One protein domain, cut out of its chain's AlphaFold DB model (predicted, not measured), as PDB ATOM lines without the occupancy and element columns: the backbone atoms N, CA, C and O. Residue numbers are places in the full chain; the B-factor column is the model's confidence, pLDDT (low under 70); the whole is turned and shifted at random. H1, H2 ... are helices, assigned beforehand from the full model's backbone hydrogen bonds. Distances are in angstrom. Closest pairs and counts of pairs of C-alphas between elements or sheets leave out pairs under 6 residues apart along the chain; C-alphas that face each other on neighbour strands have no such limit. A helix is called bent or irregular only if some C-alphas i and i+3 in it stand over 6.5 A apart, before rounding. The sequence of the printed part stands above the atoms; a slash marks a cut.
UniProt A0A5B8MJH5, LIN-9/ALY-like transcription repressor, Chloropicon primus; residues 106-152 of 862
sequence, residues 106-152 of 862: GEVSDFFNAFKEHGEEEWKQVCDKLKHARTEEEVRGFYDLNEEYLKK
ATOM      1  N   GLY A 106       9.667 -44.032 -45.682       66.19
ATOM      2  CA  GLY A 106       9.462 -44.623 -44.360       66.19
ATOM      3  C   GLY A 106      10.411 -44.075 -43.284       66.19
ATOM      4  O   GLY A 106       9.940 -43.728 -42.204       66.19
ATOM      5  N   GLU A 107      11.713 -43.931 -43.576       72.81
ATOM      6  CA  GLU A 107      12.714 -43.411 -42.624       72.81
ATOM      7  C   GLU A 107      12.378 -41.980 -42.176       72.81
ATOM      8  O   GLU A 107      12.450 -41.669 -40.989       72.81
ATOM      9  N   VAL A 108      11.973 -41.106 -43.106       75.12
ATOM     10  CA  VAL A 108      11.609 -39.710 -42.788       75.12
ATOM     11  C   VAL A 108      10.321 -39.635 -41.959       75.12
ATOM     12  O   VAL A 108      10.186 -38.764 -41.096       75.12
ATOM     13  N   SER A 109       9.386 -40.558 -42.190       73.12
ATOM     14  CA  SER A 109       8.137 -40.651 -41.428       73.12
ATOM     15  C   SER A 109       8.379 -41.166 -40.004       73.12
ATOM     16  O   SER A 109       7.870 -40.579 -39.048       73.12
ATOM     17  N   ASP A 110       9.207 -42.205 -39.844       74.69
ATOM     18  CA  ASP A 110       9.655 -42.696 -38.535       74.69
ATOM     19  C   ASP A 110      10.420 -41.606 -37.765       74.69
ATOM     20  O   ASP A 110      10.127 -41.356 -36.594       74.69
ATOM     21  N   PHE A 111      11.341 -40.897 -38.434       79.50
ATOM     22  CA  PHE A 111      12.075 -39.763 -37.865       79.50
ATOM     23  C   PHE A 111      11.138 -38.660 -37.368       79.50
ATOM     24  O   PHE A 111      11.296 -38.190 -36.244       79.50
ATOM     25  N   PHE A 112      10.153 -38.249 -38.174       78.00
ATOM     26  CA  PHE A 112       9.222 -37.189 -37.785       78.00
ATOM     27  C   PHE A 112       8.409 -37.562 -36.539       78.00
ATOM     28  O   PHE A 112       8.218 -36.725 -35.656       78.00
ATOM     29  N   ASN A 113       7.979 -38.822 -36.443       75.56
ATOM     30  CA  ASN A 113       7.257 -39.330 -35.281       75.56
ATOM     31  C   ASN A 113       8.160 -39.372 -34.036       75.56
ATOM     32  O   ASN A 113       7.794 -38.813 -33.004       75.56
ATOM     33  N   ALA A 114       9.368 -39.937 -34.142       74.31
ATOM     34  CA  ALA A 114      10.328 -39.979 -33.037       74.31
ATOM     35  C   ALA A 114      10.754 -38.570 -32.572       74.31
ATOM     36  O   ALA A 114      10.879 -38.324 -31.373       74.31
ATOM     37  N   PHE A 115      10.903 -37.621 -33.502       77.00
ATOM     38  CA  PHE A 115      11.186 -36.215 -33.210       77.00
ATOM     39  C   PHE A 115      10.025 -35.515 -32.484       77.00
ATOM     40  O   PHE A 115      10.260 -34.778 -31.528       77.00
ATOM     41  N   LYS A 116       8.769 -35.765 -32.886       73.88
ATOM     42  CA  LYS A 116       7.575 -35.253 -32.183       73.88
ATOM     43  C   LYS A 116       7.421 -35.819 -30.767       73.88
ATOM     44  O   LYS A 116       6.786 -35.167 -29.943       73.88
ATOM     45  N   GLU A 117       7.975 -36.998 -30.496       70.12
ATOM     46  CA  GLU A 117       7.864 -37.691 -29.207       70.12
ATOM     47  C   GLU A 117       8.996 -37.331 -28.220       70.12
ATOM     48  O   GLU A 117       8.732 -37.219 -27.026       70.12
ATOM     49  N   HIS A 118      10.229 -37.109 -28.707       67.44
ATOM     50  CA  HIS A 118      11.429 -36.873 -27.876       67.44
ATOM     51  C   HIS A 118      12.063 -35.467 -27.983       67.44
ATOM     52  O   HIS A 118      12.821 -35.062 -27.102       67.44
ATOM     53  N   GLY A 119      11.774 -34.695 -29.035       65.44
ATOM     54  CA  GLY A 119      12.266 -33.320 -29.195       65.44
ATOM     55  C   GLY A 119      13.765 -33.160 -29.520       65.44
ATOM     56  O   GLY A 119      14.464 -34.097 -29.897       65.44
ATOM     57  N   GLU A 120      14.254 -31.917 -29.410       62.09
ATOM     58  CA  GLU A 120      15.566 -31.462 -29.924       62.09
ATOM     59  C   GLU A 120      16.788 -31.819 -29.046       62.09
ATOM     60  O   GLU A 120      17.915 -31.447 -29.384       62.09
ATOM     61  N   GLU A 121      16.607 -32.516 -27.917       57.50
ATOM     62  CA  GLU A 121      17.694 -32.783 -26.954       57.50
ATOM     63  C   GLU A 121      18.081 -34.272 -26.835       57.50
ATOM     64  O   GLU A 121      19.224 -34.572 -26.488       57.50
ATOM     65  N   GLU A 122      17.206 -35.214 -27.210       67.12
ATOM     66  CA  GLU A 122      17.389 -36.658 -26.964       67.12
ATOM     67  C   GLU A 122      17.742 -37.479 -28.224       67.12
ATOM     68  O   GLU A 122      17.230 -38.578 -28.442       67.12
ATOM     69  N   TRP A 123      18.658 -36.971 -29.057       70.56
ATOM     70  CA  TRP A 123      19.017 -37.536 -30.374       70.56
ATOM     71  C   TRP A 123      19.293 -39.046 -30.403       70.56
ATOM     72  O   TRP A 123      18.983 -39.696 -31.398       70.56
ATOM     73  N   LYS A 124      19.819 -39.629 -29.320       68.62
ATOM     74  CA  LYS A 124      20.046 -41.081 -29.215       68.62
ATOM     75  C   LYS A 124      18.745 -41.883 -29.207       68.62
ATOM     76  O   LYS A 124      18.638 -42.838 -29.962       68.62
ATOM     77  N   GLN A 125      17.729 -41.434 -28.468       67.56
ATOM     78  CA  GLN A 125      16.409 -42.081 -28.445       67.56
ATOM     79  C   GLN A 125      15.683 -41.937 -29.794       67.56
ATOM     80  O   GLN A 125      14.934 -42.823 -30.200       67.56
ATOM     81  N   VAL A 126      15.960 -40.853 -30.533       70.00
ATOM     82  CA  VAL A 126      15.512 -40.691 -31.927       70.00
ATOM     83  C   VAL A 126      16.227 -41.682 -32.857       70.00
ATOM     84  O   VAL A 126      15.571 -42.271 -33.711       70.00
ATOM     85  N   CYS A 127      17.532 -41.929 -32.675       70.00
ATOM     86  CA  CYS A 127      18.271 -42.950 -33.433       70.00
ATOM     87  C   CYS A 127      17.768 -44.372 -33.132       70.00
ATOM     88  O   CYS A 127      17.514 -45.130 -34.063       70.00
ATOM     89  N   ASP A 128      17.566 -44.712 -31.855       69.31
ATOM     90  CA  ASP A 128      17.126 -46.044 -31.407       69.31
ATOM     91  C   ASP A 128      15.717 -46.423 -31.915       69.31
ATOM     92  O   ASP A 128      15.364 -47.603 -31.960       69.31
ATOM     93  N   LYS A 129      14.907 -45.432 -32.321       66.31
ATOM     94  CA  LYS A 129      13.580 -45.622 -32.932       66.31
ATOM     95  C   LYS A 129      13.592 -45.737 -34.463       66.31
ATOM     96  O   LYS A 129      12.567 -46.107 -35.036       66.31
ATOM     97  N   LEU A 130      14.708 -45.457 -35.140       72.12
ATOM     98  CA  LEU A 130      14.819 -45.630 -36.592       72.12
ATOM     99  C   LEU A 130      15.075 -47.101 -36.944       72.12
ATOM    100  O   LEU A 130      15.964 -47.745 -36.395       72.12
ATOM    101  N   LYS A 131      14.326 -47.636 -37.920       58.78
ATOM    102  CA  LYS A 131      14.436 -49.049 -38.344       58.78
ATOM    103  C   LYS A 131      15.797 -49.416 -38.957       58.78
ATOM    104  O   LYS A 131      16.121 -50.597 -39.067       58.78
ATOM    105  N   HIS A 132      16.588 -48.418 -39.345       61.91
ATOM    106  CA  HIS A 132      17.940 -48.575 -39.866       61.91
ATOM    107  C   HIS A 132      18.927 -47.852 -38.950       61.91
ATOM    108  O   HIS A 132      18.692 -46.713 -38.557       61.91
ATOM    109  N   ALA A 133      20.046 -48.512 -38.639       57.09
ATOM    110  CA  ALA A 133      21.083 -47.986 -37.756       57.09
ATOM    111  C   ALA A 133      21.817 -46.793 -38.397       57.09
ATOM    112  O   ALA A 133      22.852 -46.954 -39.046       57.09
ATOM    113  N   ARG A 134      21.243 -45.599 -38.227       64.50
ATOM    114  CA  ARG A 134      21.840 -44.299 -38.547       64.50
ATOM    115  C   ARG A 134      22.614 -43.774 -37.341       64.50
ATOM    116  O   ARG A 134      22.255 -44.026 -36.194       64.50
ATOM    117  N   THR A 135      23.683 -43.037 -37.604       70.50
ATOM    118  CA  THR A 135      24.490 -42.393 -36.561       70.50
ATOM    119  C   THR A 135      23.828 -41.116 -36.031       70.50
ATOM    120  O   THR A 135      23.087 -40.443 -36.748       70.50
ATOM    121  N   GLU A 136      24.148 -40.726 -34.791       71.81
ATOM    122  CA  GLU A 136      23.661 -39.473 -34.180       71.81
ATOM    123  C   GLU A 136      23.997 -38.241 -35.051       71.81
ATOM    124  O   GLU A 136      23.224 -37.286 -35.118       71.81
ATOM    125  N   GLU A 137      25.113 -38.288 -35.787       68.81
ATOM    126  CA  GLU A 137      25.552 -37.235 -36.712       68.81
ATOM    127  C   GLU A 137      24.737 -37.191 -38.024       68.81
ATOM    128  O   GLU A 137      24.476 -36.096 -38.530       68.81
ATOM    129  N   GLU A 138      24.285 -38.340 -38.551       72.81
ATOM    130  CA  GLU A 138      23.361 -38.423 -39.701       72.81
ATOM    131  C   GLU A 138      21.957 -37.913 -39.349       72.81
ATOM    132  O   GLU A 138      21.342 -37.179 -40.123       72.81
ATOM    133  N   VAL A 139      21.438 -38.282 -38.176       75.38
ATOM    134  CA  VAL A 139      20.106 -37.843 -37.730       75.38
ATOM    135  C   VAL A 139      20.106 -36.337 -37.448       75.38
ATOM    136  O   VAL A 139      19.196 -35.622 -37.875       75.38
ATOM    137  N   ARG A 140      21.169 -35.827 -36.812       75.69
ATOM    138  CA  ARG A 140      21.334 -34.399 -36.514       75.69
ATOM    139  C   ARG A 140      21.342 -33.528 -37.770       75.69
ATOM    140  O   ARG A 140      20.579 -32.572 -37.846       75.69
ATOM    141  N   GLY A 141      22.169 -33.847 -38.765       75.44
ATOM    142  CA  GLY A 141      22.232 -33.020 -39.974       75.44
ATOM    143  C   GLY A 141      20.988 -33.140 -40.866       75.44
ATOM    144  O   GLY A 141      20.710 -32.223 -41.636       75.44
ATOM    145  N   PHE A 142      20.183 -34.207 -40.734       76.94
ATOM    146  CA  PHE A 142      18.870 -34.291 -41.386       76.94
ATOM    147  C   PHE A 142      17.850 -33.343 -40.735       76.94
ATOM    148  O   PHE A 142      17.048 -32.725 -41.443       76.94
ATOM    149  N   TYR A 143      17.922 -33.170 -39.410       77.56
ATOM    150  CA  TYR A 143      17.237 -32.078 -38.722       77.56
ATOM    151  C   TYR A 143      17.770 -30.714 -39.190       77.56
ATOM    152  O   TYR A 143      16.969 -29.898 -39.637       77.56
ATOM    153  N   ASP A 144      19.089 -30.475 -39.183       78.31
ATOM    154  CA  ASP A 144      19.674 -29.174 -39.568       78.31
ATOM    155  C   ASP A 144      19.295 -28.786 -41.019       78.31
ATOM    156  O   ASP A 144      18.989 -27.629 -41.312       78.31
ATOM    157  N   LEU A 145      19.219 -29.761 -41.936       76.31
ATOM    158  CA  LEU A 145      18.744 -29.572 -43.315       76.31
ATOM    159  C   LEU A 145      17.269 -29.152 -43.417       76.31
ATOM    160  O   LEU A 145      16.877 -28.573 -44.436       76.31
ATOM    161  N   ASN A 146      16.443 -29.441 -42.408       76.31
ATOM    162  CA  ASN A 146      14.985 -29.279 -42.426       76.31
ATOM    163  C   ASN A 146      14.421 -28.430 -41.265       76.31
ATOM    164  O   ASN A 146      13.201 -28.285 -41.155       76.31
ATOM    165  N   GLU A 147      15.289 -27.815 -40.457       78.44
ATOM    166  CA  GLU A 147      14.976 -26.989 -39.281       78.44
ATOM    167  C   GLU A 147      13.861 -25.958 -39.560       78.44
ATOM    168  O   GLU A 147      12.875 -25.869 -38.827       78.44
ATOM    169  N   GLU A 148      13.965 -25.231 -40.678       71.44
ATOM    170  CA  GLU A 148      12.999 -24.207 -41.113       71.44
ATOM    171  C   GLU A 148      11.585 -24.740 -41.404       71.44
ATOM    172  O   GLU A 148      10.624 -23.964 -41.438       71.44
ATOM    173  N   TYR A 149      11.438 -26.042 -41.670       70.31
ATOM    174  CA  TYR A 149      10.132 -26.688 -41.798       70.31
ATOM    175  C   TYR A 149       9.646 -27.186 -40.435       70.31
ATOM    176  O   TYR A 149       8.521 -26.881 -40.046       70.31
ATOM    177  N   LEU A 150      10.509 -27.879 -39.684       70.75
ATOM    178  CA  LEU A 150      10.182 -28.474 -38.382       70.75
ATOM    179  C   LEU A 150       9.778 -27.439 -37.316       70.75
ATOM    180  O   LEU A 150       8.997 -27.766 -36.426       70.75
ATOM    181  N   LYS A 151      10.241 -26.187 -37.429       70.81
ATOM    182  CA  LYS A 151       9.889 -25.079 -36.515       70.81
ATOM    183  C   LYS A 151       8.570 -24.362 -36.840       70.81
ATOM    184  O   LYS A 151       8.253 -23.356 -36.207       70.81
ATOM    185  N   LYS A 152       7.784 -24.858 -37.801       74.62
ATOM    186  CA  LYS A 152       6.428 -24.356 -38.092       74.62
ATOM    187  C   LYS A 152       5.387 -25.124 -37.275       74.62
ATOM    188  O   LYS A 152       5.535 -26.319 -37.028       74.62
TER     189      LYS A 152
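This is residues 106 to 152 of the 862 residues of the protein "LIN-9/ALY-like transcription repressor" of Chloropicon primus (UniProt A0A5B8MJH5). Two longer helices, H1 and H3, run crosswise to each other without touching, and the short helix H2 packs on both, on H3 near that helix's first residues. Residues 144 to 149 of H3 stick out free of the rest. The printed part has 47 residues with three named helices, in the order H1, H2, H3, and no named strand; its class is all helix. It is compact, with a radius of gyration of the C-alphas of 9.6 A, and spans 27 by 21 by 19 A.

H1, residues 106 to 118, touches H2, residues 123 to 128, at a steep tilt of 53 degrees, opposite ways. Their closest C-alphas are those of Ala 114 and Val 126, 5.3 A apart. H2 in turn touches H3, residues 136 to 150, at a steep tilt of 66 degrees, opposite ways. Here the closest C-alphas are those of Trp 123 and Glu 136, 6.3 A apart, and H3 touches H2 with residues 136 to 140 alone. H1 and H3 are near each other, with no pair of C-alphas within 8 A but 9 pairs within 10 A. In H1 and H2 every O i to N i+4 pair is within hydrogen-bond range; in H3, 9 of 11 are.

H1 begins at C-alpha 106, (9.462, -44.623, -44.360), and measures 18.3 A from first to last C-alpha. H2 measures 8.8 A and begins at C-alpha 123, (19.017, -37.536, -30.374). H3 measures 17.9 A and ends at C-alpha 150, (10.182, -28.474, -38.382). H3 is irregular: C-alphas 145 and 148 are 8.2 A apart.

The two C-alphas farthest apart, those of Ala 133 and Lys 152, are 27.8 A apart. The printed part has no cut. The link from H1 to H2 is tight, with 4 residues, and the link from H2 to H3 is short, with 7. The mean pLDDT of the printed part is 71.0, and 15 residues are under 70, among them residues 118 to 122 and 131 to 134.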